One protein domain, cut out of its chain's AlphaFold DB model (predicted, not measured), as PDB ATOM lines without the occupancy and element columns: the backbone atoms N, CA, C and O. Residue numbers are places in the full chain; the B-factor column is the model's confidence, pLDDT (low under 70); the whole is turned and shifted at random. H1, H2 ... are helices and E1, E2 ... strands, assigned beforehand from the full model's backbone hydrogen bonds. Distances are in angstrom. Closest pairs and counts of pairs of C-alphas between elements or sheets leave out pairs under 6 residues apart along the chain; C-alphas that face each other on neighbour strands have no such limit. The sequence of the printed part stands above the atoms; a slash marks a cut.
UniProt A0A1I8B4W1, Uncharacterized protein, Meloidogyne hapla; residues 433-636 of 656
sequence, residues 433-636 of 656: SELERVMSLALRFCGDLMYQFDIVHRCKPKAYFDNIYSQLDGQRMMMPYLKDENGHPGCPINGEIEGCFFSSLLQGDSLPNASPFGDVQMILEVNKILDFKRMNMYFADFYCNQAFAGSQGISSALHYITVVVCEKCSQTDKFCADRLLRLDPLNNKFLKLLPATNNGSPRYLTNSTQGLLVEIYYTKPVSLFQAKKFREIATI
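This is residues 433 to 636 of the 656 residues of an uncharacterized protein of Meloidogyne hapla (UniProt A0A1I8B4W1). What stands out first? A strongly twisted five-stranded sheet, E3 E10 E6 E5 E7, is the core, with H1 across one face and H3 over the other. The small sheet E2 E4 E11 packs beside it, E2 next to E3, the small sheet E1 E9 E8 packs near E10, and residues 549 to 554 stick out as a loop. What is it made of? The printed part has 204 residues with three named helices and eleven named strands, in the order H1 E1 E2 H2 E3 E4 E5 E6 H3 E7 E8 E9 E10 E11; the large sheet is mixed, the small ones antiparallel. The class is mixed, helices and strands, with under half of the residues in named elements; the whole is compact, radius of gyration of the C-alphas 17.0 A, spans 47 by 47 by 40 A.

Where does the first half run? H1, residues 433 to 445, 18.7 A long, begins at C-alpha 433 (-116.398, -2.941, -7.132); then come E1 450 to 453, E2 455 to 460, H2 462 to 470, E3 498 to 503 and E4 520 to 525. And the second? E5, 535 to 544, spans 26.7 A and E6, 559 to 567, 26.4 A; then come H3 571 to 579, E7 581 to 583, E8 591 to 594, E9 603 to 607, E10 612 to 618, 19.0 A long, and E11 627 to 632, ending at C-alpha 632 (-74.575, -11.835, -9.487).

How do helices sit on the large sheet? In three layers, helices on both faces: H1 has a height over the sheet of 8.1 A, closest C-alphas Ala 442 and Phe 542, 6.0 A, and H3 8.4 A, closest Cys 566 and Asp 573, 5.8 A. E6, H3 and E7 form a split strand-helix-strand unit, E5 between the strands, with a right-handed crossover. Which backbone atoms pair? The hairpin E5 and E6 has N 538 and O 564 at 2.9 A, parallel E10 and E6 N 613 and O 559 at 2.7 A, and antiparallel E2 and E4 N 522 and O 458 at 2.8 A. In H1, H2 and H3 every O i to N i+4 pair is within hydrogen-bond range. How do the small sheets join? E1 runs on into E2 across 1 residue at 79 degrees; H2 is on the sheet E2 E4 E11, closest C-alphas Lys 462 and Val 520, 5.5 A.

How far does it reach? The C-alphas farthest apart, Ser 551 and Asn 598, are 53.1 A apart. Is anything cut or uncertain? The printed part has no cut; links H2 to E3, E3 to E4 and E5 to E6 are long, and pLDDT is under 70 at residues 547 to 557 and 598 to 599.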
ATOM      1  N   SER A 433    -115.925  -2.775  -8.513       97.06
ATOM      2  CA  SER A 433    -116.398  -2.941  -7.132       97.06
ATOM      3  C   SER A 433    -115.687  -4.077  -6.373       97.06
ATOM      4  O   SER A 433    -115.329  -3.922  -5.207       97.06
ATOM      5  N   GLU A 434    -115.408  -5.215  -7.021       97.56
ATOM      6  CA  GLU A 434    -114.618  -6.294  -6.410       97.56
ATOM      7  C   GLU A 434    -113.171  -5.848  -6.188       97.56
ATOM      8  O   GLU A 434    -112.611  -6.076  -5.114       97.56
ATOM      9  N   LEU A 435    -112.582  -5.142  -7.156       97.81
ATOM     10  CA  LEU A 435    -111.226  -4.616  -7.043       97.81
ATOM     11  C   LEU A 435    -111.103  -3.563  -5.927       97.81
ATOM     12  O   LEU A 435    -110.077  -3.514  -5.249       97.81
ATOM     13  N   GLU A 436    -112.146  -2.775  -5.658       98.25
ATOM     14  CA  GLU A 436    -112.204  -1.848  -4.516       98.25
ATOM     15  C   GLU A 436    -112.200  -2.589  -3.180       98.25
ATOM     16  O   GLU A 436    -111.552  -2.152  -2.222       98.25
ATOM     17  N   ARG A 437    -112.870  -3.746  -3.104       97.69
ATOM     18  CA  ARG A 437    -112.822  -4.611  -1.914       97.69
ATOM     19  C   ARG A 437    -111.425  -5.192  -1.715       97.69
ATOM     20  O   ARG A 437    -110.927  -5.166  -0.588       97.69
ATOM     21  N   VAL A 438    -110.774  -5.639  -2.789       97.56
ATOM     22  CA  VAL A 438    -109.382  -6.127  -2.760       97.56
ATOM     23  C   VAL A 438    -108.423  -5.006  -2.341       97.56
ATOM     24  O   VAL A 438    -107.608  -5.190  -1.436       97.56
ATOM     25  N   MET A 439    -108.571  -3.796  -2.888       98.19
ATOM     26  CA  MET A 439    -107.794  -2.625  -2.467       98.19
ATOM     27  C   MET A 439    -108.057  -2.263  -1.000       98.19
ATOM     28  O   MET A 439    -107.133  -1.895  -0.281       98.19
ATOM     29  N   SER A 440    -109.290  -2.410  -0.515       97.94
ATOM     30  CA  SER A 440    -109.640  -2.174   0.891       97.94
ATOM     31  C   SER A 440    -109.014  -3.204   1.838       97.94
ATOM     32  O   SER A 440    -108.660  -2.868   2.968       97.94
ATOM     33  N   LEU A 441    -108.858  -4.462   1.410       97.19
ATOM     34  CA  LEU A 441    -108.057  -5.463   2.129       97.19
ATOM     35  C   LEU A 441    -106.584  -5.039   2.172       97.19
ATOM     36  O   LEU A 441    -106.002  -4.976   3.256       97.19
ATOM     37  N   ALA A 442    -106.023  -4.639   1.029       97.50
ATOM     38  CA  ALA A 442    -104.645  -4.166   0.933       97.50
ATOM     39  C   ALA A 442    -104.384  -2.953   1.842       97.50
ATOM     40  O   ALA A 442    -103.402  -2.925   2.579       97.50
ATOM     41  N   LEU A 443    -105.287  -1.969   1.851       96.88
ATOM     42  CA  LEU A 443    -105.194  -0.774   2.695       96.88
ATOM     43  C   LEU A 443    -105.301  -1.084   4.192       96.88
ATOM     44  O   LEU A 443    -104.679  -0.379   4.980       96.88
ATOM     45  N   ARG A 444    -106.075  -2.107   4.584       95.75
ATOM     46  CA  ARG A 444    -106.153  -2.577   5.979       95.75
ATOM     47  C   ARG A 444    -104.885  -3.298   6.418       95.75
ATOM     48  O   ARG A 444    -104.531  -3.221   7.588       95.75
ATOM     49  N   PHE A 445    -104.232  -3.999   5.494       94.69
ATOM     50  CA  PHE A 445    -102.953  -4.647   5.755       94.69
ATOM     51  C   PHE A 445    -101.803  -3.634   5.810       94.69
ATOM     52  O   PHE A 445    -100.918  -3.754   6.650       94.69
ATOM     53  N   CYS A 446    -101.832  -2.614   4.951       93.88
ATOM     54  CA  CYS A 446    -100.826  -1.559   4.918       93.88
ATOM     55  C   CYS A 446    -100.857  -0.694   6.187       93.88
ATOM     56  O   CYS A 446    -101.851  -0.029   6.483       93.88
ATOM     57  N   GLY A 447     -99.714  -0.593   6.860       89.00
ATOM     58  CA  GLY A 447     -99.433   0.493   7.790       89.00
ATOM     59  C   GLY A 447     -99.199   1.831   7.077       89.00
ATOM     60  O   GLY A 447     -99.194   1.928   5.845       89.00
ATOM     61  N   ASP A 448     -98.971   2.875   7.874       90.00
ATOM     62  CA  ASP A 448     -98.704   4.234   7.380       90.00
ATOM     63  C   ASP A 448     -97.217   4.505   7.103       90.00
ATOM     64  O   ASP A 448     -96.872   5.514   6.486       90.00
ATOM     65  N   LEU A 449     -96.334   3.600   7.537       91.56
ATOM     66  CA  LEU A 449     -94.898   3.717   7.321       91.56
ATOM     67  C   LEU A 449     -94.541   3.423   5.859       91.56
ATOM     68  O   LEU A 449     -94.927   2.407   5.273       91.56
ATOM     69  N   MET A 450     -93.778   4.341   5.274       93.06
ATOM     70  CA  MET A 450     -93.216   4.220   3.938       93.06
ATOM     71  C   MET A 450     -91.730   4.565   4.009       93.06
ATOM     72  O   MET A 450     -91.359   5.515   4.698       93.06
ATOM     73  N   TYR A 451     -90.888   3.831   3.283       90.94
ATOM     74  CA  TYR A 451     -89.467   4.159   3.166       90.94
ATOM     75  C   TYR A 451     -89.168   4.775   1.807       90.94
ATOM     76  O   TYR A 451     -89.847   4.508   0.811       90.94
ATOM     77  N   GLN A 452     -88.148   5.626   1.787       92.50
ATOM     78  CA  GLN A 452     -87.659   6.235   0.565       92.50
ATOM     79  C   GLN A 452     -86.750   5.269  -0.186       92.50
ATOM     80  O   GLN A 452     -85.864   4.665   0.411       92.50
ATOM     81  N   PHE A 453     -86.924   5.189  -1.500       92.06
ATOM     82  CA  PHE A 453     -86.055   4.423  -2.382       92.06
ATOM     83  C   PHE A 453     -85.721   5.238  -3.637       92.06
ATOM     84  O   PHE A 453     -86.501   6.076  -4.088       92.06
ATOM     85  N   ASP A 454     -84.533   5.019  -4.188       92.06
ATOM     86  CA  ASP A 454     -84.019   5.681  -5.393       92.06
ATOM     87  C   ASP A 454     -83.683   4.681  -6.510       92.06
ATOM     88  O   ASP A 454     -83.430   5.068  -7.654       92.06
ATOM     89  N   ILE A 455     -83.728   3.387  -6.193       94.06
ATOM     90  CA  ILE A 455     -83.444   2.298  -7.112       94.06
ATOM     91  C   ILE A 455     -84.550   1.255  -7.107       94.06
ATOM     92  O   ILE A 455     -85.150   0.937  -6.087       94.06
ATOM     93  N   VAL A 456     -84.758   0.661  -8.269       95.69
ATOM     94  CA  VAL A 456     -85.529  -0.565  -8.422       95.69
ATOM     95  C   VAL A 456     -84.622  -1.650  -8.959       95.69
ATOM     96  O   VAL A 456     -83.595  -1.374  -9.585       95.69
ATOM     97  N   HIS A 457     -85.002  -2.898  -8.740       95.50
ATOM     98  CA  HIS A 457     -84.246  -4.014  -9.271       95.50
ATOM     99  C   HIS A 457     -85.146  -5.092  -9.854       95.50
ATOM    100  O   HIS A 457     -86.321  -5.229  -9.509       95.50
ATOM    101  N   ARG A 458     -84.562  -5.867 -10.763       95.19
ATOM    102  CA  ARG A 458     -85.193  -7.020 -11.392       95.19
ATOM    103  C   ARG A 458     -84.191  -8.153 -11.473       95.19
ATOM    104  O   ARG A 458     -83.084  -7.970 -11.974       95.19
ATOM    105  N   CYS A 459     -84.600  -9.319 -11.000       93.75
ATOM    106  CA  CYS A 459     -83.774 -10.514 -11.035       93.75
ATOM    107  C   CYS A 459     -84.247 -11.438 -12.158       93.75
ATOM    108  O   CYS A 459     -85.446 -11.704 -12.268       93.75
ATOM    109  N   LYS A 460     -83.318 -11.914 -12.989       92.94
ATOM    110  CA  LYS A 460     -83.556 -12.907 -14.046       92.94
ATOM    111  C   LYS A 460     -82.333 -13.811 -14.214       92.94
ATOM    112  O   LYS A 460     -81.252 -13.423 -13.771       92.94
ATOM    113  N   PRO A 461     -82.481 -15.008 -14.815       92.06
ATOM    114  CA  PRO A 461     -81.337 -15.865 -15.095       92.06
ATOM    115  C   PRO A 461     -80.345 -15.155 -16.017       92.06
ATOM    116  O   PRO A 461     -80.772 -14.439 -16.926       92.06
ATOM    117  N   LYS A 462     -79.042 -15.384 -15.856       93.25
ATOM    118  CA  LYS A 462     -78.001 -14.774 -16.696       93.25
ATOM    119  C   LYS A 462     -78.288 -14.926 -18.193       93.25
ATOM    120  O   LYS A 462     -78.218 -13.949 -18.937       93.25
ATOM    121  N   ALA A 463     -78.719 -16.119 -18.609       91.62
ATOM    122  CA  ALA A 463     -79.071 -16.429 -19.994       91.62
ATOM    123  C   ALA A 463     -80.150 -15.497 -20.585       91.62
ATOM    124  O   ALA A 463     -80.133 -15.225 -21.783       91.62
ATOM    125  N   TYR A 464     -81.069 -14.974 -19.763       92.12
ATOM    126  CA  TYR A 464     -82.078 -14.005 -20.202       92.12
ATOM    127  C   TYR A 464     -81.433 -12.688 -20.646       92.12
ATOM    128  O   TYR A 464     -81.732 -12.183 -21.727       92.12
ATOM    129  N   PHE A 465     -80.523 -12.147 -19.833       93.50
ATOM    130  CA  PHE A 465     -79.811 -10.918 -20.176       93.50
ATOM    131  C   PHE A 465     -78.830 -11.145 -21.326       93.50
ATOM    132  O   PHE A 465     -78.777 -10.320 -22.234       93.50
ATOM    133  N   ASP A 466     -78.111 -12.271 -21.334       92.31
ATOM    134  CA  ASP A 466     -77.182 -12.629 -22.413       92.31
ATOM    135  C   ASP A 466     -77.893 -12.719 -23.773       92.31
ATOM    136  O   ASP A 466     -77.353 -12.255 -24.774       92.31
ATOM    137  N   ASN A 467     -79.120 -13.253 -23.811       92.19
ATOM    138  CA  ASN A 467     -79.939 -13.291 -25.024       92.19
ATOM    139  C   ASN A 467     -80.268 -11.876 -25.527       92.19
ATOM    140  O   ASN A 467     -80.059 -11.568 -26.695       92.19
ATOM    141  N   ILE A 468     -80.691 -10.970 -24.642       92.44
ATOM    142  CA  ILE A 468     -80.923  -9.567 -25.024       92.44
ATOM    143  C   ILE A 468     -79.613  -8.919 -25.511       92.44
ATOM    144  O   ILE A 468     -79.617  -8.134 -26.460       92.44
ATOM    145  N   TYR A 469     -78.473  -9.273 -24.906       88.56
ATOM    146  CA  TYR A 469     -77.150  -8.818 -25.339       88.56
ATOM    147  C   TYR A 469     -76.694  -9.368 -26.690       88.56
ATOM    148  O   TYR A 469     -75.916  -8.690 -27.367       88.56
ATOM    149  N   SER A 470     -77.160 -10.545 -27.100       87.81
ATOM    150  CA  SER A 470     -76.784 -11.162 -28.374       87.81
ATOM    151  C   SER A 470     -77.640 -10.698 -29.558       87.81
ATOM    152  O   SER A 470     -77.259 -10.939 -30.703       87.81
ATOM    153  N   GLN A 471     -78.745  -9.981 -29.317       85.62
ATOM    154  CA  GLN A 471     -79.583  -9.416 -30.379       85.62
ATOM    155  C   GLN A 471     -78.772  -8.484 -31.296       85.62
ATOM    156  O   GLN A 471     -77.953  -7.683 -30.846       85.62
ATOM    157  N   LEU A 472     -78.977  -8.570 -32.609       77.00
ATOM    158  CA  LEU A 472     -78.168  -7.834 -33.594       77.00
ATOM    159  C   LEU A 472     -78.635  -6.386 -33.825       77.00
ATOM    160  O   LEU A 472     -77.930  -5.616 -34.466       77.00
ATOM    161  N   ASP A 473     -79.790  -5.997 -33.282       77.88
ATOM    162  CA  ASP A 473     -80.411  -4.681 -33.492       77.88
ATOM    163  C   ASP A 473     -79.697  -3.511 -32.783       77.88
ATOM    164  O   ASP A 473     -80.034  -2.349 -32.997       77.88
ATOM    165  N   GLY A 474     -78.719  -3.810 -31.923       74.06
ATOM    166  CA  GLY A 474     -77.970  -2.830 -31.134       74.06
ATOM    167  C   GLY A 474     -78.756  -2.191 -29.980       74.06
ATOM    168  O   GLY A 474     -78.152  -1.500 -29.163       74.06
ATOM    169  N   GLN A 475     -80.069  -2.422 -29.866       79.31
ATOM    170  CA  GLN A 475     -80.931  -1.655 -28.956       79.31
ATOM    171  C   GLN A 475     -80.923  -2.201 -27.526       79.31
ATOM    172  O   GLN A 475     -81.098  -1.434 -26.576       79.31
ATOM    173  N   ARG A 476     -80.669  -3.510 -27.366       91.31
ATOM    174  CA  ARG A 476     -80.528  -4.170 -26.051       91.31
ATOM    175  C   ARG A 476     -81.733  -3.887 -25.157       91.31
ATOM    176  O   ARG A 476     -81.596  -3.424 -24.022       91.31
ATOM    177  N   MET A 477     -82.924  -4.112 -25.705       93.50
ATOM    178  CA  MET A 477     -84.184  -3.779 -25.053       93.50
ATOM    179  C   MET A 477     -84.753  -4.996 -24.335       93.50
ATOM    180  O   MET A 477     -85.014  -6.038 -24.931       93.50
ATOM    181  N   MET A 478     -85.003  -4.842 -23.041       93.75
ATOM    182  CA  MET A 478     -85.857  -5.752 -22.301       93.75
ATOM    183  C   MET A 478     -87.308  -5.446 -22.665       93.75
ATOM    184  O   MET A 478     -87.866  -4.429 -22.240       93.75
ATOM    185  N   MET A 479     -87.895  -6.315 -23.486       94.25
ATOM    186  CA  MET A 479     -89.272  -6.164 -23.942       94.25
ATOM    187  C   MET A 479     -90.269  -6.566 -22.843       94.25
ATOM    188  O   MET A 479     -90.022  -7.542 -22.124       94.25
ATOM    189  N   PRO A 480     -91.389  -5.830 -22.700       95.25
ATOM    190  CA  PRO A 480     -92.544  -6.278 -21.933       95.25
ATOM    191  C   PRO A 480     -93.003  -7.661 -22.399       95.25
ATOM    192  O   PRO A 480     -92.840  -8.013 -23.563       95.25
ATOM    193  N   TYR A 481     -93.568  -8.443 -21.486       92.50
ATOM    194  CA  TYR A 481     -94.151  -9.746 -21.790       92.50
ATOM    195  C   TYR A 481     -95.516  -9.852 -21.130       92.50
ATOM    196  O   TYR A 481     -95.761  -9.213 -20.098       92.50
ATOM    197  N   LEU A 482     -96.389 -10.652 -21.739       94.00
ATOM    198  CA  LEU A 482     -97.741 -10.882 -21.251       94.00
ATOM    199  C   LEU A 482     -97.706 -11.327 -19.786       94.00
ATOM    200  O   LEU A 482     -96.916 -12.199 -19.411       94.00
ATOM    201  N   LYS A 483     -98.533 -10.695 -18.952       93.00
ATOM    202  CA  LYS A 483     -98.668 -11.060 -17.543       93.00
ATOM    203  C   LYS A 483     -99.103 -12.527 -17.428       93.00
ATOM    204  O   LYS A 483    -100.113 -12.915 -18.008       93.00
ATOM    205  N   ASP A 484     -98.334 -13.307 -16.673       89.19
ATOM    206  CA  ASP A 484     -98.646 -14.693 -16.308       89.19
ATOM    207  C   ASP A 484     -99.900 -14.780 -15.412       89.19
ATOM    208  O   ASP A 484    -100.451 -13.769 -14.981       89.19
ATOM    209  N   GLU A 485    -100.338 -15.991 -15.078       87.25
ATOM    210  CA  GLU A 485    -101.483 -16.222 -14.185       87.25
ATOM    211  C   GLU A 485    -101.080 -16.236 -12.695       87.25
ATOM    212  O   GLU A 485    -101.791 -16.787 -11.856       87.25
ATOM    213  N   ASN A 486     -99.947 -15.607 -12.336       86.62
ATOM    214  CA  ASN A 486     -99.602 -15.409 -10.929       86.62
ATOM    215  C   ASN A 486    -100.593 -14.453 -10.245       86.62
ATOM    216  O   ASN A 486    -101.198 -13.592 -10.894       86.62
ATOM    217  N   GLY A 487    -100.722 -14.593  -8.928       89.88
ATOM    218  CA  GLY A 487    -101.643 -13.784  -8.141       89.88
ATOM    219  C   GLY A 487    -103.074 -14.290  -8.176       89.88
ATOM    220  O   GLY A 487    -103.316 -15.494  -8.294       89.88
ATOM    221  N   HIS A 488    -104.034 -13.389  -7.971       93.00
ATOM    222  CA  HIS A 488    -105.437 -13.775  -7.971       93.00
ATOM    223  C   HIS A 488    -105.899 -14.069  -9.414       93.00
ATOM    224  O   HIS A 488    -105.762 -13.200 -10.275       93.00
ATOM    225  N   PRO A 489    -106.530 -15.225  -9.709       92.38
ATOM    226  CA  PRO A 489    -106.958 -15.571 -11.071       92.38
ATOM    227  C   PRO A 489    -107.904 -14.534 -11.688       92.38
ATOM    228  O   PRO A 489    -107.838 -14.227 -12.873       92.38
ATOM    229  N   GLY A 490    -108.759 -13.929 -10.862       95.00
ATOM    230  CA  GLY A 490    -109.645 -12.832 -11.259       95.00
ATOM    231  C   GLY A 490    -108.950 -11.495 -11.550       95.00
ATOM    232  O   GLY A 490    -109.640 -10.557 -11.936       95.00
ATOM    233  N   CYS A 491    -107.632 -11.363 -11.377       96.94
ATOM    234  CA  CYS A 491    -106.928 -10.119 -11.668       96.94
ATOM    235  C   CYS A 491    -107.103  -9.741 -13.159       96.94
ATOM    236  O   CYS A 491    -106.804 -10.566 -14.034       96.94
ATOM    237  N   PRO A 492    -107.583  -8.522 -13.489       97.31
ATOM    238  CA  PRO A 492    -107.880  -8.160 -14.875       97.31
ATOM    239  C   PRO A 492    -106.662  -8.103 -15.801       97.31
ATOM    240  O   PRO A 492    -106.845  -8.157 -17.009       97.31
ATOM    241  N   ILE A 493    -105.439  -7.966 -15.271       97.50
ATOM    242  CA  ILE A 493    -104.229  -7.825 -16.100       97.50
ATOM    243  C   ILE A 493    -103.653  -9.158 -16.585       97.50
ATOM    244  O   ILE A 493    -102.889  -9.156 -17.552       97.50
ATOM    245  N   ASN A 494    -104.007 -10.272 -15.939       95.12
ATOM    246  CA  ASN A 494    -103.504 -11.600 -16.285       95.12
ATOM    247  C   ASN A 494    -103.910 -11.975 -17.713       95.12
ATOM    248  O   ASN A 494    -105.092 -11.936 -18.056       95.12
ATOM    249  N   GLY A 495    -102.920 -12.299 -18.547       92.75
ATOM    250  CA  GLY A 495    -103.131 -12.669 -19.944       92.75
ATOM    251  C   GLY A 495    -103.590 -11.538 -20.875       92.75
ATOM    252  O   GLY A 495    -103.873 -11.823 -22.036       92.75
ATOM    253  N   GLU A 496    -103.665 -10.283 -20.413       95.62
ATOM    254  CA  GLU A 496    -104.268  -9.176 -21.181       95.62
ATOM    255  C   GLU A 496    -103.292  -8.036 -21.504       95.62
ATOM    256  O   GLU A 496    -103.386  -7.428 -22.570       95.62
ATOM    257  N   ILE A 497    -102.354  -7.722 -20.601       97.38
ATOM    258  CA  ILE A 497    -101.373  -6.648 -20.813       97.38
ATOM    259  C   ILE A 497     -99.939  -7.144 -20.645       97.38
ATOM    260  O   ILE A 497     -99.668  -8.094 -19.911       97.38
ATOM    261  N   GLU A 498     -99.017  -6.470 -21.330       97.50
ATOM    262  CA  GLU A 498     -97.588  -6.759 -21.268       97.50
ATOM    263  C   GLU A 498     -96.847  -5.786 -20.347       97.50
ATOM    264  O   GLU A 498     -97.132  -4.584 -20.296       97.50
ATOM    265  N   GLY A 499     -95.836  -6.295 -19.649       97.06
ATOM    266  CA  GLY A 499     -95.052  -5.515 -18.704       97.06
ATOM    267  C   GLY A 499     -93.882  -6.278 -18.104       97.06
ATOM    268  O   GLY A 499     -93.682  -7.468 -18.334       97.06
ATOM    269  N   CYS A 500     -93.077  -5.557 -17.335       95.81
ATOM    270  CA  CYS A 500     -91.938  -6.065 -16.592       95.81
ATOM    271  C   CYS A 500     -92.109  -5.749 -15.107       95.81
ATOM    272  O   CYS A 500     -92.279  -4.593 -14.727       95.81
ATOM    273  N   PHE A 501     -91.994  -6.776 -14.270       95.19
ATOM    274  CA  PHE A 501     -91.934  -6.619 -12.820       95.19
ATOM    275  C   PHE A 501     -90.598  -6.044 -12.346       95.19
ATOM    276  O   PHE A 501     -89.531  -6.566 -12.691       95.19
ATOM    277  N   PHE A 502     -90.685  -5.024 -11.502       96.31
ATOM    278  CA  PHE A 502     -89.590  -4.455 -10.734       96.31
ATOM    279  C   PHE A 502     -89.944  -4.449  -9.251       96.31
ATOM    280  O   PHE A 502     -91.090  -4.213  -8.868       96.31
ATOM    281  N   SER A 503     -88.935  -4.680  -8.420       92.25
ATOM    282  CA  SER A 503     -89.049  -4.630  -6.970       92.25
ATOM    283  C   SER A 503     -88.367  -3.378  -6.431       92.25
ATOM    284  O   SER A 503     -87.283  -3.000  -6.888       92.25
ATOM    285  N   SER A 504     -89.003  -2.754  -5.444       89.69
ATOM    286  CA  SER A 504     -88.396  -1.701  -4.621       89.69
ATOM    287  C   SER A 504     -87.723  -2.256  -3.358       89.69
ATOM    288  O   SER A 504     -87.042  -1.502  -2.676       89.69
ATOM    289  N   LEU A 505     -87.865  -3.561  -3.076       86.25
ATOM    290  CA  LEU A 505     -87.480  -4.196  -1.811       86.25
ATOM    291  C   LEU A 505     -86.026  -3.949  -1.407       86.25
ATOM    292  O   LEU A 505     -85.096  -4.231  -2.166       86.25
ATOM    293  N   LEU A 506     -85.851  -3.579  -0.144       81.44
ATOM    294  CA  LEU A 506     -84.580  -3.613   0.562       81.44
ATOM    295  C   LEU A 506     -84.668  -4.614   1.726       81.44
ATOM    296  O   LEU A 506     -85.698  -4.734   2.388       81.44
ATOM    297  N   GLN A 507     -83.590  -5.357   1.958       71.94
ATOM    298  CA  GLN A 507     -83.367  -6.184   3.138       71.94
ATOM    299  C   GLN A 507     -82.550  -5.359   4.141       71.94
ATOM    300  O   GLN A 507     -81.324  -5.274   4.046       71.94
ATOM    301  N   GLY A 508     -83.245  -4.695   5.069       75.06
ATOM    302  CA  GLY A 508     -82.649  -3.604   5.846       75.06
ATOM    303  C   GLY A 508     -82.289  -2.445   4.913       75.06
ATOM    304  O   GLY A 508     -83.112  -2.049   4.092       75.06
ATOM    305  N   ASP A 509     -81.043  -1.977   4.973       76.00
ATOM    306  CA  ASP A 509     -80.534  -0.907   4.098       76.00
ATOM    307  C   ASP A 509     -79.870  -1.433   2.809       76.00
ATOM    308  O   ASP A 509     -79.248  -0.680   2.061       76.00
ATOM    309  N   SER A 510     -79.949  -2.743   2.542       84.88
ATOM    310  CA  SER A 510     -79.241  -3.395   1.433       84.88
ATOM    311  C   SER A 510     -80.181  -4.094   0.459       84.88
ATOM    312  O   SER A 510     -81.201  -4.654   0.832       84.88
ATOM    313  N   LEU A 511     -79.813  -4.126  -0.821       89.38
ATOM    314  CA  LEU A 511     -80.516  -4.938  -1.817       89.38
ATOM    315  C   LEU A 511     -80.377  -6.442  -1.501       89.38
ATOM    316  O   LEU A 511     -79.259  -6.860  -1.175       89.38
ATOM    317  N   PRO A 512     -81.421  -7.266  -1.731       89.00
ATOM    318  CA  PRO A 512     -81.354  -8.715  -1.532       89.00
ATOM    319  C   PRO A 512     -80.147  -9.347  -2.237       89.00
ATOM    320  O   PRO A 512     -79.851  -9.014  -3.391       89.00
ATOM    321  N   ASN A 513     -79.447 -10.247  -1.541       91.44
ATOM    322  CA  ASN A 513     -78.278 -10.978  -2.049       91.44
ATOM    323  C   ASN A 513     -78.639 -12.321  -2.703       91.44
ATOM    324  O   ASN A 513     -77.752 -13.047  -3.156       91.44
ATOM    325  N   ALA A 514     -79.931 -12.644  -2.745       88.75
ATOM    326  CA  ALA A 514     -80.446 -13.880  -3.289       88.75
ATOM    327  C   ALA A 514     -81.875 -13.692  -3.832       88.75
ATOM    328  O   ALA A 514     -82.596 -12.794  -3.392       88.75
ATOM    329  N   SER A 515     -82.285 -14.501  -4.811       87.75
ATOM    330  CA  SER A 515     -83.565 -14.340  -5.512       87.75
ATOM    331  C   SER A 515     -84.114 -15.660  -6.058       87.75
ATOM    332  O   SER A 515     -83.352 -16.459  -6.604       87.75
ATOM    333  N   PRO A 516     -85.440 -15.881  -6.016       82.00
ATOM    334  CA  PRO A 516     -86.062 -17.021  -6.685       82.00
ATOM    335  C   PRO A 516     -86.212 -16.846  -8.203       82.00
ATOM    336  O   PRO A 516     -86.521 -17.802  -8.908       82.00
ATOM    337  N   PHE A 517     -85.999 -15.633  -8.720       85.69
ATOM    338  CA  PHE A 517     -86.255 -15.291 -10.122       85.69
ATOM    339  C   PHE A 517     -85.029 -15.407 -11.033       85.69
ATOM    340  O   PHE A 517     -85.168 -15.261 -12.245       85.69
ATOM    341  N   GLY A 518     -83.840 -15.623 -10.467       89.44
ATOM    342  CA  GLY A 518     -82.596 -15.773 -11.217       89.44
ATOM    343  C   GLY A 518     -81.367 -15.258 -10.477       89.44
ATOM    344  O   GLY A 518     -81.483 -14.577  -9.456       89.44
ATOM    345  N   ASP A 519     -80.207 -15.599 -11.024       92.75
ATOM    346  CA  ASP A 519     -78.861 -15.360 -10.494       92.75
ATOM    347  C   ASP A 519     -78.287 -13.982 -10.850       92.75
ATOM    348  O   ASP A 519     -77.239 -13.604 -10.336       92.75
ATOM    349  N   VAL A 520     -78.965 -13.195 -11.691       95.44
ATOM    350  CA  VAL A 520     -78.528 -11.840 -12.049       95.44
ATOM    351  C   VAL A 520     -79.575 -10.812 -11.650       95.44
ATOM    352  O   VAL A 520     -80.731 -10.872 -12.067       95.44
ATOM    353  N   GLN A 521     -79.148  -9.820 -10.873       96.44
ATOM    354  CA  GLN A 521     -79.932  -8.660 -10.472       96.44
ATOM    355  C   GLN A 521     -79.523  -7.433 -11.292       96.44
ATOM    356  O   GLN A 521     -78.413  -6.915 -11.159       96.44
ATOM    357  N   MET A 522     -80.446  -6.949 -12.117       96.88
ATOM    358  CA  MET A 522     -80.360  -5.668 -12.813       96.88
ATOM    359  C   MET A 522     -80.878  -4.560 -11.892       96.88
ATOM    360  O   MET A 522     -81.994  -4.662 -11.385       96.88
ATOM    361  N   ILE A 523     -80.090  -3.506 -11.689       97.00
ATOM    362  CA  ILE A 523     -80.410  -2.367 -10.818       97.00
ATOM    363  C   ILE A 523     -80.586  -1.121 -11.687       97.00
ATOM    364  O   ILE A 523     -79.695  -0.784 -12.470       97.00
ATOM    365  N   LEU A 524     -81.705  -0.413 -11.530       95.94
ATOM    366  CA  LEU A 524     -82.007   0.834 -12.236       95.94
ATOM    367  C   LEU A 524     -82.332   1.949 -11.254       95.94
ATOM    368  O   LEU A 524     -82.879   1.703 -10.183       95.94
ATOM    369  N   GLU A 525     -82.060   3.184 -11.659       94.38
ATOM    370  CA  GLU A 525     -82.610   4.351 -10.973       94.38
ATOM    371  C   GLU A 525     -84.126   4.409 -11.191       94.38
ATOM    372  O   GLU A 525     -84.623   4.244 -12.309       94.38
ATOM    373  N   VAL A 526     -84.875   4.666 -10.122       93.06
ATOM    374  CA  VAL A 526     -86.343   4.661 -10.143       93.06
ATOM    375  C   VAL A 526     -86.920   5.689 -11.124       93.06
ATOM    376  O   VAL A 526     -87.928   5.427 -11.778       93.06
ATOM    377  N   ASN A 527     -86.247   6.828 -11.311       91.50
ATOM    378  CA  ASN A 527     -86.657   7.892 -12.234       91.50
ATOM    379  C   ASN A 527     -86.636   7.474 -13.718       91.50
ATOM    380  O   ASN A 527     -87.208   8.177 -14.548       91.50
ATOM    381  N   LYS A 528     -85.996   6.347 -14.070       92.00
ATOM    382  CA  LYS A 528     -86.000   5.808 -15.439       92.00
ATOM    383  C   LYS A 528     -87.315   5.123 -15.792       92.00
ATOM    384  O   LYS A 528     -87.648   5.059 -16.971       92.00
ATOM    385  N   ILE A 529     -88.049   4.631 -14.791       92.06
ATOM    386  CA  ILE A 529     -89.331   3.942 -14.992       92.06
ATOM    387  C   ILE A 529     -90.518   4.686 -14.361       92.06
ATOM    388  O   ILE A 529     -91.641   4.566 -14.843       92.06
ATOM    389  N   LEU A 530     -90.294   5.497 -13.322       91.19
ATOM    390  CA  LEU A 530     -91.334   6.283 -12.659       91.19
ATOM    391  C   LEU A 530     -91.213   7.774 -13.010       91.19
ATOM    392  O   LEU A 530     -90.510   8.540 -12.344       91.19
ATOM    393  N   ASP A 531     -91.978   8.189 -14.022       88.88
ATOM    394  CA  ASP A 531     -92.215   9.592 -14.378       88.88
ATOM    395  C   ASP A 531     -93.718   9.908 -14.344       88.88
ATOM    396  O   ASP A 531     -94.447   9.689 -15.308       88.88
ATOM    397  N   PHE A 532     -94.196  10.470 -13.234       83.88
ATOM    398  CA  PHE A 532     -95.610  10.808 -13.022       83.88
ATOM    399  C   PHE A 532     -96.173  11.857 -13.998       83.88
ATOM    400  O   PHE A 532     -97.396  11.978 -14.154       83.88
ATOM    401  N   LYS A 533     -95.319  12.644 -14.670       88.19
ATOM    402  CA  LYS A 533     -95.794  13.578 -15.700       88.19
ATOM    403  C   LYS A 533     -96.275  12.806 -16.919       88.19
ATOM    404  O   LYS A 533     -97.284  13.192 -17.510       88.19
ATOM    405  N   ARG A 534     -95.624  11.686 -17.225       92.94
ATOM    406  CA  ARG A 534     -95.886  10.850 -18.402       92.94
ATOM    407  C   ARG A 534     -96.663   9.575 -18.107       92.94
ATOM    408  O   ARG A 534     -97.276   9.039 -19.021       92.94
ATOM    409  N   MET A 535     -96.667   9.110 -16.863       94.81
ATOM    410  CA  MET A 535     -97.215   7.813 -16.474       94.81
ATOM    411  C   MET A 535     -98.437   7.953 -15.565       94.81
ATOM    412  O   MET A 535     -98.546   8.902 -14.786       94.81
ATOM    413  N   ASN A 536     -99.341   6.985 -15.662       97.38
ATOM    414  CA  ASN A 536    -100.391   6.727 -14.684       97.38
ATOM    415  C   ASN A 536    -100.035   5.487 -13.857       97.38
ATOM    416  O   ASN A 536     -99.226   4.658 -14.277       97.38
ATOM    417  N   MET A 537    -100.645   5.380 -12.676       97.69
ATOM    418  CA  MET A 537    -100.502   4.229 -11.790       97.69
ATOM    419  C   MET A 537    -101.871   3.648 -11.465       97.69
ATOM    420  O   MET A 537    -102.816   4.405 -11.231       97.69
ATOM    421  N   TYR A 538    -101.965   2.322 -11.432       98.56
ATOM    422  CA  TYR A 538    -103.204   1.604 -11.151       98.56
ATOM    423  C   TYR A 538    -102.958   0.463 -10.169       98.56
ATOM    424  O   TYR A 538    -101.973  -0.263 -10.294       98.56
ATOM    425  N   PHE A 539    -103.857   0.293  -9.204       98.69
ATOM    426  CA  PHE A 539    -103.895  -0.890  -8.354       98.69
ATOM    427  C   PHE A 539    -104.477  -2.058  -9.153       98.69
ATOM    428  O   PHE A 539    -105.547  -1.914  -9.744       98.69
ATOM    429  N   ALA A 540    -103.772  -3.189  -9.178       98.12
ATOM    430  CA  ALA A 540    -104.178  -4.358  -9.955       98.12
ATOM    431  C   ALA A 540    -104.484  -5.591  -9.104       98.12
ATOM    432  O   ALA A 540    -105.415  -6.322  -9.435       98.12
ATOM    433  N   ASP A 541    -103.716  -5.840  -8.041       97.44
ATOM    434  CA  ASP A 541    -103.883  -7.052  -7.237       97.44
ATOM    435  C   ASP A 541    -103.358  -6.890  -5.803       97.44
ATOM    436  O   ASP A 541    -102.481  -6.059  -5.541       97.44
ATOM    437  N   PHE A 542    -103.875  -7.723  -4.901       97.12
ATOM    438  CA  PHE A 542    -103.351  -7.954  -3.558       97.12
ATOM    439  C   PHE A 542    -103.476  -9.436  -3.210       97.12
ATOM    440  O   PHE A 542    -104.577  -9.937  -3.002       97.12
ATOM    441  N   TYR A 543    -102.350 -10.139  -3.137       94.25
ATOM    442  CA  TYR A 543    -102.335 -11.593  -2.976       94.25
ATOM    443  C   TYR A 543    -101.132 -12.060  -2.156       94.25
ATOM    444  O   TYR A 543    -100.194 -11.311  -1.910       94.25
ATOM    445  N   CYS A 544    -101.127 -13.321  -1.743       91.69
ATOM    446  CA  CYS A 544     -99.918 -14.012  -1.312       91.69
ATOM    447  C   CYS A 544     -99.885 -15.404  -1.928       91.69
ATOM    448  O   CYS A 544    -100.927 -15.952  -2.284       91.69
ATOM    449  N   ASN A 545     -98.695 -15.981  -2.049       85.00
ATOM    450  CA  ASN A 545     -98.538 -17.365  -2.489       85.00
ATOM    451  C   ASN A 545     -98.601 -18.299  -1.273       85.00
ATOM    452  O   ASN A 545     -98.386 -17.861  -0.137       85.00
ATOM    453  N   GLN A 546     -98.929 -19.578  -1.485       70.06
ATOM    454  CA  GLN A 546     -99.023 -20.549  -0.392       70.06
ATOM    455  C   GLN A 546     -97.725 -20.560   0.424       70.06
ATOM    456  O   GLN A 546     -96.627 -20.713  -0.111       70.06
ATOM    457  N   ALA A 547     -97.862 -20.344   1.729       54.88
ATOM    458  CA  ALA A 547     -96.731 -20.293   2.632       54.88
ATOM    459  C   ALA A 547     -96.165 -21.710   2.807       54.88
ATOM    460  O   ALA A 547     -96.919 -22.655   3.049       54.88
ATOM    461  N   PHE A 548     -94.843 -21.874   2.703       52.69
ATOM    462  CA  PHE A 548     -94.195 -23.126   3.091       52.69
ATOM    463  C   PHE A 548     -94.509 -23.393   4.562       52.69
ATOM    464  O   PHE A 548     -94.289 -22.520   5.401       52.69
ATOM    465  N   ALA A 549     -95.032 -24.574   4.893       41.94
ATOM    466  CA  ALA A 549     -95.161 -25.001   6.278       41.94
ATOM    467  C   ALA A 549     -93.748 -25.168   6.862       41.94
ATOM    468  O   ALA A 549     -93.115 -26.209   6.711       41.94
ATOM    469  N   GLY A 550     -93.216 -24.115   7.483       42.88
ATOM    470  CA  GLY A 550     -92.055 -24.249   8.350       42.88
ATOM    471  C   GLY A 550     -92.422 -25.129   9.547       42.88
ATOM    472  O   GLY A 550     -93.566 -25.116  10.006       42.88
ATOM    473  N   SER A 551     -91.444 -25.851  10.088       37.78
ATOM    474  CA  SER A 551     -91.551 -26.758  11.246       37.78
ATOM    475  C   SER A 551     -92.068 -26.119  12.551       37.78
ATOM    476  O   SER A 551     -92.185 -26.803  13.560       37.78
ATOM    477  N   GLN A 552     -92.399 -24.825  12.536       35.25
ATOM    478  CA  GLN A 552     -92.846 -24.015  13.675       35.25
ATOM    479  C   GLN A 552     -94.272 -23.443  13.495       35.25
ATOM    480  O   GLN A 552     -94.705 -22.610  14.284       35.25
ATOM    481  N   GLY A 553     -95.026 -23.840  12.459       35.50
ATOM    482  CA  GLY A 553     -96.456 -23.498  12.334       35.50
ATOM    483  C   GLY A 553     -96.787 -22.023  12.052       35.50
ATOM    484  O   GLY A 553     -97.961 -21.664  12.001       35.50
ATOM    485  N   ILE A 554     -95.787 -21.168  11.825       36.12
ATOM    486  CA  ILE A 554     -95.966 -19.772  11.419       36.12
ATOM    487  C   ILE A 554     -95.053 -19.510  10.225       36.12
ATOM    488  O   ILE A 554     -93.857 -19.278  10.376       36.12
ATOM    489  N   SER A 555     -95.613 -19.528   9.022       46.91
ATOM    490  CA  SER A 555     -94.999 -18.872   7.875       46.91
ATOM    491  C   SER A 555     -95.871 -17.682   7.507       46.91
ATOM    492  O   SER A 555     -96.960 -17.816   6.951       46.91
ATOM    493  N   SER A 556     -95.410 -16.490   7.884       52.53
ATOM    494  CA  SER A 556     -95.997 -15.246   7.399       52.53
ATOM    495  C   SER A 556     -95.809 -15.220   5.885       52.53
ATOM    496  O   SER A 556     -94.701 -14.979   5.407       52.53
ATOM    497  N   ALA A 557     -96.864 -15.525   5.131       68.69
ATOM    498  CA  ALA A 557     -96.840 -15.400   3.683       68.69
ATOM    499  C   ALA A 557     -96.466 -13.953   3.330       68.69
ATOM    500  O   ALA A 557     -97.066 -13.011   3.858       68.69
ATOM    501  N   LEU A 558     -95.460 -13.772   2.471       85.62
ATOM    502  CA  LEU A 558     -95.194 -12.467   1.878       85.62
ATOM    503  C   LEU A 558     -96.410 -12.108   1.018       85.62
ATOM    504  O   LEU A 558     -96.798 -12.884   0.143       85.62
ATOM    505  N   HIS A 559     -97.032 -10.974   1.313       92.38
ATOM    506  CA  HIS A 559     -98.121 -10.426   0.520       92.38
ATOM    507  C   HIS A 559     -97.558  -9.477  -0.527       92.38
ATOM    508  O   HIS A 559     -96.588  -8.767  -0.278       92.38
ATOM    509  N   TYR A 560     -98.195  -9.448  -1.683       94.19
ATOM    510  CA  TYR A 560     -97.801  -8.688  -2.850       94.19
ATOM    511  C   TYR A 560     -98.916  -7.708  -3.183       94.19
ATOM    512  O   TYR A 560    -100.083  -8.093  -3.219       94.19
ATOM    513  N   ILE A 561     -98.560  -6.452  -3.431       96.94
ATOM    514  CA  ILE A 561     -99.430  -5.476  -4.088       96.94
ATOM    515  C   ILE A 561     -98.857  -5.211  -5.466       96.94
ATOM    516  O   ILE A 561     -97.723  -4.748  -5.575       96.94
ATOM    517  N   THR A 562     -99.660  -5.429  -6.501       97.69
ATOM    518  CA  THR A 562     -99.260  -5.124  -7.876       97.69
ATOM    519  C   THR A 562     -99.744  -3.732  -8.259       97.69
ATOM    520  O   THR A 562    -100.949  -3.465  -8.293       97.69
ATOM    521  N   VAL A 563     -98.799  -2.851  -8.587       98.12
ATOM    522  CA  VAL A 563     -99.062  -1.518  -9.142       98.12
ATOM    523  C   VAL A 563     -98.644  -1.495 -10.606       98.12
ATOM    524  O   VAL A 563     -97.462  -1.621 -10.925       98.12
ATOM    525  N   VAL A 564     -99.604  -1.297 -11.507       98.44
ATOM    526  CA  VAL A 564     -99.332  -1.125 -12.939       98.44
ATOM    527  C   VAL A 564     -98.900   0.309 -13.197       98.44
ATOM    528  O   VAL A 564     -99.585   1.242 -12.781       98.44
ATOM    529  N   VAL A 565     -97.787   0.482 -13.910       97.81
ATOM    530  CA  VAL A 565     -97.259   1.785 -14.329       97.81
ATOM    531  C   VAL A 565     -97.171   1.820 -15.848       97.81
ATOM    532  O   VAL A 565     -96.370   1.101 -16.451       97.81
ATOM    533  N   CYS A 566     -97.988   2.670 -16.465       97.75
ATOM    534  CA  CYS A 566     -98.121   2.759 -17.917       97.75
ATOM    535  C   CYS A 566     -98.158   4.210 -18.408       97.75
ATOM    536  O   CYS A 566     -98.494   5.134 -17.666       97.75
ATOM    537  N   GLU A 567     -97.792   4.423 -19.674       97.19
ATOM    538  CA  GLU A 567     -97.754   5.762 -20.276       97.19
ATOM    539  C   GLU A 567     -99.167   6.290 -20.519       97.19
ATOM    540  O   GLU A 567    -100.006   5.586 -21.085       97.19
ATOM    541  N   LYS A 568     -99.412   7.541 -20.123       97.12
ATOM    542  CA  LYS A 568    -100.688   8.235 -20.319       97.12
ATOM    543  C   LYS A 568    -101.130   8.144 -21.776       97.12
ATOM    544  O   LYS A 568    -100.329   8.344 -22.688       97.12
ATOM    545  N   CYS A 569    -102.413   7.869 -21.983       96.50
ATOM    546  CA  CYS A 569    -103.060   7.727 -23.288       96.50
ATOM    547  C   CYS A 569    -102.607   6.516 -24.128       96.50
ATOM    548  O   CYS A 569    -103.091   6.354 -25.253       96.50
ATOM    549  N   SER A 570    -101.725   5.648 -23.617       97.56
ATOM    550  CA  SER A 570    -101.380   4.383 -24.278       97.56
ATOM    551  C   SER A 570    -102.558   3.399 -24.285       97.56
ATOM    552  O   SER A 570    -103.527   3.559 -23.542       97.56
ATOM    553  N   GLN A 571    -102.478   2.348 -25.107       97.56
ATOM    554  CA  GLN A 571    -103.507   1.303 -25.125       97.56
ATOM    555  C   GLN A 571    -103.648   0.619 -23.757       97.56
ATOM    556  O   GLN A 571    -104.762   0.379 -23.299       97.56
ATOM    557  N   THR A 572    -102.526   0.383 -23.073       98.00
ATOM    558  CA  THR A 572    -102.511  -0.167 -21.714       98.00
ATOM    559  C   THR A 572    -103.125   0.792 -20.698       98.00
ATOM    560  O   THR A 572    -103.824   0.347 -19.797       98.00
ATOM    561  N   ASP A 573    -102.920   2.103 -20.843       98.38
ATOM    562  CA  ASP A 573    -103.553   3.103 -19.974       98.38
ATOM    563  C   ASP A 573    -105.072   3.136 -20.142       98.38
ATOM    564  O   ASP A 573    -105.783   3.141 -19.144       98.38
ATOM    565  N   LYS A 574    -105.577   3.066 -21.382       98.44
ATOM    566  CA  LYS A 574    -107.022   2.955 -21.652       98.44
ATOM    567  C   LYS A 574    -107.605   1.692 -21.018       98.44
ATOM    568  O   LYS A 574    -108.567   1.773 -20.267       98.44
ATOM    569  N   PHE A 575    -106.950   0.549 -21.233       98.00
ATOM    570  CA  PHE A 575    -107.325  -0.715 -20.600       98.00
ATOM    571  C   PHE A 575    -107.386  -0.602 -19.069       98.00
ATOM    572  O   PHE A 575    -108.359  -1.026 -18.444       98.00
ATOM    573  N   CYS A 576    -106.355  -0.016 -18.454       98.44
ATOM    574  CA  CYS A 576    -106.280   0.128 -17.004       98.44
ATOM    575  C   CYS A 576    -107.311   1.129 -16.471       98.44
ATOM    576  O   CYS A 576    -107.905   0.879 -15.430       98.44
ATOM    577  N   ALA A 577    -107.572   2.232 -17.171       98.19
ATOM    578  CA  ALA A 577    -108.610   3.187 -16.790       98.19
ATOM    579  C   ALA A 577    -110.014   2.556 -16.817       98.19
ATOM    580  O   ALA A 577    -110.851   2.840 -15.950       98.19
ATOM    581  N   ASP A 578    -110.254   1.660 -17.774       97.12
ATOM    582  CA  ASP A 578    -111.530   0.966 -17.922       97.12
ATOM    583  C   ASP A 578    -111.717  -0.123 -16.859       97.12
ATOM    584  O   ASP A 578    -112.811  -0.238 -16.304       97.12
ATOM    585  N   ARG A 579    -110.662  -0.885 -16.529       97.06
ATOM    586  CA  ARG A 579    -110.767  -2.110 -15.708       97.06
ATOM    587  C   ARG A 579    -110.158  -2.039 -14.305       97.06
ATOM    588  O   ARG A 579    -110.513  -2.861 -13.469       97.06
ATOM    589  N   LEU A 580    -109.253  -1.101 -14.032       98.44
ATOM    590  CA  LEU A 580    -108.509  -1.009 -12.769       98.44
ATOM    591  C   LEU A 580    -108.837   0.265 -11.977       98.44
ATOM    592  O   LEU A 580    -109.539   1.164 -12.447       98.44
ATOM    593  N   LEU A 581    -108.292   0.352 -10.759       98.38
ATOM    594  CA  LEU A 581    -108.419   1.521  -9.889       98.38
ATOM    595  C   LEU A 581    -107.197   2.419 -10.028       98.38
ATOM    596  O   LEU A 581    -106.077   2.027  -9.695       98.38
ATOM    597  N   ARG A 582    -107.409   3.641 -10.517       98.06
ATOM    598  CA  ARG A 582    -106.339   4.631 -10.659       98.06
ATOM    599  C   ARG A 582    -105.858   5.094  -9.285       98.06
ATOM    600  O   ARG A 582    -106.655   5.477  -8.436       98.06
ATOM    601  N   LEU A 583    -104.544   5.106  -9.097       97.69
ATOM    602  CA  LEU A 583    -103.891   5.595  -7.889       97.69
ATOM    603  C   LEU A 583    -103.449   7.046  -8.073       97.69
ATOM    604  O   LEU A 583    -102.908   7.406  -9.120       97.69
ATOM    605  N   ASP A 584    -103.626   7.864  -7.035       95.44
ATOM    606  CA  ASP A 584    -103.028   9.198  -6.976       95.44
ATOM    607  C   ASP A 584    -101.516   9.065  -6.718       95.44
ATOM    608  O   ASP A 584    -101.128   8.576  -5.651       95.44
ATOM    609  N   PRO A 585    -100.640   9.511  -7.640       92.94
ATOM    610  CA  PRO A 585     -99.196   9.439  -7.454       92.94
ATOM    611  C   PRO A 585     -98.666  10.177  -6.232       92.94
ATOM    612  O   PRO A 585     -97.618   9.804  -5.711       92.94
ATOM    613  N   LEU A 586     -99.368  11.210  -5.778       93.12
ATOM    614  CA  LEU A 586     -98.967  12.012  -4.628       93.12
ATOM    615  C   LEU A 586     -99.561  11.464  -3.328       93.12
ATOM    616  O   LEU A 586     -99.019  11.710  -2.250       93.12
ATOM    617  N   ASN A 587    -100.654  10.701  -3.418       92.81
ATOM    618  CA  ASN A 587    -101.425  10.283  -2.256       92.81
ATOM    619  C   ASN A 587    -102.052   8.879  -2.380       92.81
ATOM    620  O   ASN A 587    -103.264   8.719  -2.471       92.81
ATOM    621  N   ASN A 588    -101.235   7.827  -2.303       94.56
ATOM    622  CA  ASN A 588    -101.701   6.448  -2.083       94.56
ATOM    623  C   ASN A 588    -100.803   5.692  -1.084       94.56
ATOM    624  O   ASN A 588     -99.665   6.080  -0.866       94.56
ATOM    625  N   LYS A 589    -101.255   4.624  -0.423       95.38
ATOM    626  CA  LYS A 589    -100.430   3.951   0.609       95.38
ATOM    627  C   LYS A 589     -99.365   2.994   0.064       95.38
ATOM    628  O   LYS A 589     -98.597   2.472   0.860       95.38
ATOM    629  N   PHE A 590     -99.301   2.765  -1.245       95.50
ATOM    630  CA  PHE A 590     -98.492   1.694  -1.827       95.50
ATOM    631  C   PHE A 590     -97.176   2.227  -2.392       95.50
ATOM    632  O   PHE A 590     -96.105   1.811  -1.965       95.50
ATOM    633  N   LEU A 591     -97.269   3.187  -3.311       94.06
ATOM    634  CA  LEU A 591     -96.154   3.759  -4.053       94.06
ATOM    635  C   LEU A 591     -96.425   5.246  -4.301       94.06
ATOM    636  O   LEU A 591     -97.228   5.594  -5.164       94.06
ATOM    637  N   LYS A 592     -95.769   6.134  -3.550       92.31
ATOM    638  CA  LYS A 592     -95.939   7.589  -3.677       92.31
ATOM    639  C   LYS A 592     -94.713   8.260  -4.262       92.31
ATOM    640  O   LYS A 592     -93.577   7.836  -4.067       92.31
ATOM    641  N   LEU A 593     -94.968   9.399  -4.876       90.56
ATOM    642  CA  LEU A 593     -93.983  10.394  -5.226       90.56
ATOM    643  C   LEU A 593     -94.148  11.611  -4.320       90.56
ATOM    644  O   LEU A 593     -95.235  12.178  -4.218       90.56
ATOM    645  N   LEU A 594     -93.048  12.073  -3.743       90.25
ATOM    646  CA  LEU A 594     -92.948  13.409  -3.185       90.25
ATOM    647  C   LEU A 594     -92.258  14.311  -4.215       90.25
ATOM    648  O   LEU A 594     -91.092  14.065  -4.554       90.25
ATOM    649  N   PRO A 595     -92.952  15.341  -4.732       85.56
ATOM    650  CA  PRO A 595     -92.354  16.308  -5.634       85.56
ATOM    651  C   PRO A 595     -91.116  16.949  -5.008       85.56
ATOM    652  O   PRO A 595     -91.030  17.124  -3.791       85.56
ATOM    653  N   ALA A 596     -90.165  17.326  -5.857       81.69
ATOM    654  CA  ALA A 596     -89.010  18.093  -5.430       81.69
ATOM    655  C   ALA A 596     -89.446  19.409  -4.768       81.69
ATOM    656  O   ALA A 596     -90.131  20.225  -5.383       81.69
ATOM    657  N   THR A 597     -89.014  19.640  -3.532       76.12
ATOM    658  CA  THR A 597     -89.076  20.960  -2.894       76.12
ATOM    659  C   THR A 597     -87.787  21.716  -3.219       76.12
ATOM    660  O   THR A 597     -86.713  21.160  -3.011       76.12
ATOM    661  N   ASN A 598     -87.883  22.952  -3.727       56.81
ATOM    662  CA  ASN A 598     -86.777  23.909  -3.919       56.81
ATOM    663  C   ASN A 598     -85.451  23.293  -4.435       56.81
ATOM    664  O   ASN A 598     -84.512  23.101  -3.669       56.81
ATOM    665  N   ASN A 599     -85.368  23.024  -5.745       63.12
ATOM    666  CA  ASN A 599     -84.183  22.515  -6.471       63.12
ATOM    667  C   ASN A 599     -83.732  21.069  -6.159       63.12
ATOM    668  O   ASN A 599     -82.695  20.641  -6.662       63.12
ATOM    669  N   GLY A 600     -84.494  20.296  -5.377       72.81
ATOM    670  CA  GLY A 600     -84.205  18.878  -5.120       72.81
ATOM    671  C   GLY A 600     -84.583  17.921  -6.263       72.81
ATOM    672  O   GLY A 600     -85.228  18.299  -7.240       72.81
ATOM    673  N   SER A 601     -84.218  16.646  -6.122       79.69
ATOM    674  CA  SER A 601     -84.786  15.555  -6.923       79.69
ATOM    675  C   SER A 601     -86.120  15.082  -6.322       79.69
ATOM    676  O   SER A 601     -86.343  15.224  -5.115       79.69
ATOM    677  N   PRO A 602     -87.043  14.536  -7.137       87.50
ATOM    678  CA  PRO A 602     -88.228  13.877  -6.604       87.50
ATOM    679  C   PRO A 602     -87.832  12.699  -5.707       87.50
ATOM    680  O   PRO A 602     -86.863  11.993  -5.994       87.50
ATOM    681  N   ARG A 603     -88.600  12.468  -4.639       91.12
ATOM    682  CA  ARG A 603     -88.390  11.338  -3.723       91.12
ATOM    683  C   ARG A 603     -89.494  10.314  -3.931       91.12
ATOM    684  O   ARG A 603     -90.662  10.684  -4.013       91.12
ATOM    685  N   TYR A 604     -89.131   9.044  -3.996       93.12
ATOM    686  CA  TYR A 604     -90.074   7.951  -4.202       93.12
ATOM    687  C   TYR A 604     -90.205   7.179  -2.901       93.12
ATOM    688  O   TYR A 604     -89.205   6.894  -2.246       93.12
ATOM    689  N   LEU A 605     -91.440   6.894  -2.509       94.06
ATOM    690  CA  LEU A 605     -91.769   6.194  -1.280       94.06
ATOM    691  C   LEU A 605     -92.529   4.920  -1.617       94.06
ATOM    692  O   LEU A 605     -93.459   4.953  -2.419       94.06
ATOM    693  N   THR A 606     -92.186   3.821  -0.963       94.81
ATOM    694  CA  THR A 606     -92.917   2.554  -1.062       94.81
ATOM    695  C   THR A 606     -93.311   2.081   0.332       94.81
ATOM    696  O   THR A 606     -92.681   2.463   1.324       94.81
ATOM    697  N   ASN A 607     -94.392   1.314   0.435       94.25
ATOM    698  CA  ASN A 607     -94.882   0.847   1.728       94.25
ATOM    699  C   ASN A 607     -93.856  -0.077   2.410       94.25
ATOM    700  O   ASN A 607     -93.274  -0.946   1.763       94.25
ATOM    701  N   SER A 608     -93.642   0.115   3.714       90.31
ATOM    702  CA  SER A 608     -92.643  -0.621   4.500       90.31
ATOM    703  C   SER A 608     -93.251  -1.661   5.448       90.31
ATOM    704  O   SER A 608     -92.577  -2.108   6.375       90.31
ATOM    705  N   THR A 609     -94.537  -1.985   5.295       91.56
ATOM    706  CA  THR A 609     -95.225  -2.938   6.174       91.56
ATOM    707  C   THR A 609     -94.514  -4.286   6.148       91.56
ATOM    708  O   THR A 609     -94.202  -4.825   5.086       91.56
ATOM    709  N   GLN A 610     -94.259  -4.848   7.327       87.44
ATOM    710  CA  GLN A 610     -93.616  -6.150   7.432       87.44
ATOM    711  C   GLN A 610     -94.478  -7.231   6.768       87.44
ATOM    712  O   GLN A 610     -95.677  -7.326   7.015       87.44
ATOM    713  N   GLY A 611     -93.858  -8.057   5.923       86.69
ATOM    714  CA  GLY A 611     -94.576  -9.084   5.167       86.69
ATOM    715  C   GLY A 611     -95.355  -8.545   3.963       86.69
ATOM    716  O   GLY A 611     -96.165  -9.288   3.413       86.69
ATOM    717  N   LEU A 612     -95.098  -7.303   3.535       90.62
ATOM    718  CA  LEU A 612     -95.615  -6.715   2.301       90.62
ATOM    719  C   LEU A 612     -94.491  -6.448   1.293       90.62
ATOM    720  O   LEU A 612     -93.442  -5.909   1.642       90.62
ATOM    721  N   LEU A 613     -94.751  -6.745   0.024       91.62
ATOM    722  CA  LEU A 613     -93.955  -6.333  -1.122       91.62
ATOM    723  C   LEU A 613     -94.833  -5.551  -2.104       91.62
ATOM    724  O   LEU A 613     -95.891  -6.022  -2.506       91.62
ATOM    725  N   VAL A 614     -94.375  -4.374  -2.530       94.38
ATOM    726  CA  VAL A 614     -95.006  -3.634  -3.632       94.38
ATOM    727  C   VAL A 614     -94.257  -3.945  -4.925       94.38
ATOM    728  O   VAL A 614     -93.088  -3.585  -5.085       94.38
ATOM    729  N   GLU A 615     -94.944  -4.619  -5.840       94.62
ATOM    730  CA  GLU A 615     -94.455  -4.988  -7.162       94.62
ATOM    731  C   GLU A 615     -94.869  -3.935  -8.191       94.62
ATOM    732  O   GLU A 615     -96.048  -3.619  -8.363       94.62
ATOM    733  N   ILE A 616     -93.885  -3.391  -8.906       97.44
ATOM    734  CA  ILE A 616     -94.106  -2.406  -9.963       97.44
ATOM    735  C   ILE A 616     -94.173  -3.153 -11.292       97.44
ATOM    736  O   ILE A 616     -93.161  -3.681 -11.754       97.44
ATOM    737  N   TYR A 617     -95.344  -3.181 -11.925       97.88
ATOM    738  CA  TYR A 617     -95.544  -3.766 -13.249       97.88
ATOM    739  C   TYR A 617     -95.464  -2.677 -14.324       97.88
ATOM    740  O   TYR A 617     -96.432  -1.971 -14.605       97.88
ATOM    741  N   TYR A 618     -94.271  -2.499 -14.890       98.06
ATOM    742  CA  TYR A 618     -93.961  -1.425 -15.831       98.06
ATOM    743  C   TYR A 618     -94.174  -1.860 -17.285       98.06
ATOM    744  O   TYR A 618     -93.599  -2.853 -17.725       98.06
ATOM    745  N   THR A 619     -94.964  -1.112 -18.055       98.00
ATOM    746  CA  THR A 619     -95.514  -1.588 -19.343       98.00
ATOM    747  C   THR A 619     -94.750  -1.097 -20.578       98.00
ATOM    748  O   THR A 619     -95.281  -1.106 -21.689       98.00
ATOM    749  N   LYS A 620     -93.519  -0.600 -20.413       95.94
ATOM    750  CA  LYS A 620     -92.684  -0.114 -21.523       95.94
ATOM    751  C   LYS A 620     -91.373  -0.890 -21.624       95.94
ATOM    752  O   LYS A 620     -90.867  -1.351 -20.601       95.94
ATOM    753  N   PRO A 621     -90.796  -0.989 -22.837       95.31
ATOM    754  CA  PRO A 621     -89.449  -1.506 -23.016       95.31
ATOM    755  C   PRO A 621     -88.428  -0.755 -22.162       95.31
ATOM    756  O   PRO A 621     -88.484   0.471 -22.043       95.31
ATOM    757  N   VAL A 622     -87.481  -1.499 -21.595       95.19
ATOM    758  CA  VAL A 622     -86.407  -0.953 -20.758       95.19
ATOM    759  C   VAL A 622     -85.074  -1.290 -21.398       95.19
ATOM    760  O   VAL A 622     -84.759  -2.458 -21.609       95.19
ATOM    761  N   SER A 623     -84.276  -0.273 -21.712       94.31
ATOM    762  CA  SER A 623     -82.946  -0.511 -22.274       94.31
ATOM    763  C   SER A 623     -82.009  -1.035 -21.192       94.31
ATOM    764  O   SER A 623     -81.932  -0.461 -20.105       94.31
ATOM    765  N   LEU A 624     -81.237  -2.080 -21.496       93.94
ATOM    766  CA  LEU A 624     -80.211  -2.572 -20.576       93.94
ATOM    767  C   LEU A 624     -79.126  -1.519 -20.296       93.94
ATOM    768  O   LEU A 624     -78.532  -1.539 -19.223       93.94
ATOM    769  N   PHE A 625     -78.934  -0.541 -21.190       92.00
ATOM    770  CA  PHE A 625     -78.025   0.594 -20.978       92.00
ATOM    771  C   PHE A 625     -78.503   1.578 -19.902       92.00
ATOM    772  O   PHE A 625     -77.716   2.382 -19.413       92.00
ATOM    773  N   GLN A 626     -79.784   1.534 -19.521       93.00
ATOM    774  CA  GLN A 626     -80.312   2.329 -18.407       93.00
ATOM    775  C   GLN A 626     -80.020   1.688 -17.045       93.00
ATOM    776  O   GLN A 626     -80.260   2.321 -16.014       93.00
ATOM    777  N   ALA A 627     -79.523   0.446 -17.017       94.38
ATOM    778  CA  ALA A 627     -79.099  -0.184 -15.779       94.38
ATOM    779  C   ALA A 627     -77.896   0.557 -15.195       94.38
ATOM    780  O   ALA A 627     -76.872   0.738 -15.849       94.38
ATOM    781  N   LYS A 628     -77.999   0.915 -13.917       94.62
ATOM    782  CA  LYS A 628     -76.873   1.436 -13.142       94.62
ATOM    783  C   LYS A 628     -75.830   0.346 -12.908       94.62
ATOM    784  O   LYS A 628     -74.635   0.624 -12.885       94.62
ATOM    785  N   LYS A 629     -76.287  -0.889 -12.677       95.38
ATOM    786  CA  LYS A 629     -75.425  -2.033 -12.372       95.38
ATOM    787  C   LYS A 629     -76.138  -3.358 -12.633       95.38
ATOM    788  O   LYS A 629     -77.346  -3.466 -12.435       95.38
ATOM    789  N   PHE A 630     -75.354  -4.371 -12.988       96.50
ATOM    790  CA  PHE A 630     -75.725  -5.780 -12.885       96.50
ATOM    791  C   PHE A 630     -74.896  -6.434 -11.778       96.50
ATOM    792  O   PHE A 630     -73.723  -6.097 -11.590       96.50
ATOM    793  N   ARG A 631     -75.507  -7.338 -11.015       95.81
ATOM    794  CA  ARG A 631     -74.851  -8.072  -9.930       95.81
ATOM    795  C   ARG A 631     -75.267  -9.535  -9.964       95.81
ATOM    796  O   ARG A 631     -76.451  -9.818 -10.104       95.81
ATOM    797  N   GLU A 632     -74.306 -10.426  -9.768       95.75
ATOM    798  CA  GLU A 632     -74.575 -11.835  -9.487       95.75
ATOM    799  C   GLU A 632     -75.055 -12.000  -8.042       95.75
ATOM    800  O   GLU A 632     -74.511 -11.393  -7.114       95.75
ATOM    801  N   ILE A 633     -76.104 -12.789  -7.865       93.56
ATOM    802  CA  ILE A 633     -76.742 -13.083  -6.584       93.56
ATOM    803  C   ILE A 633     -77.067 -14.574  -6.507       93.56
ATOM    804  O   ILE A 633     -77.173 -15.249  -7.530       93.56
ATOM    805  N   ALA A 634     -77.249 -15.102  -5.298       89.69
ATOM    806  CA  ALA A 634     -77.612 -16.505  -5.142       89.69
ATOM    807  C   ALA A 634     -79.037 -16.773  -5.657       89.69
ATOM    808  O   ALA A 634     -79.945 -15.955  -5.498       89.69
ATOM    809  N   THR A 635     -79.269 -17.943  -6.240       85.38
ATOM    810  CA  THR A 635     -80.622 -18.408  -6.559       85.38
ATOM    811  C   THR A 635     -81.231 -19.110  -5.350       85.38
ATOM    812  O   THR A 635     -80.577 -19.917  -4.693       85.38
ATOM    813  N   ILE A 636     -82.491 -18.802  -5.035       76.44
ATOM    814  CA  ILE A 636     -83.257 -19.503  -3.991       76.44
ATOM    815  C   ILE A 636     -84.346 -20.344  -4.653       76.44
ATOM    816  O   ILE A 636     -85.036 -19.893  -5.563       76.44
TER     817      ILE A 636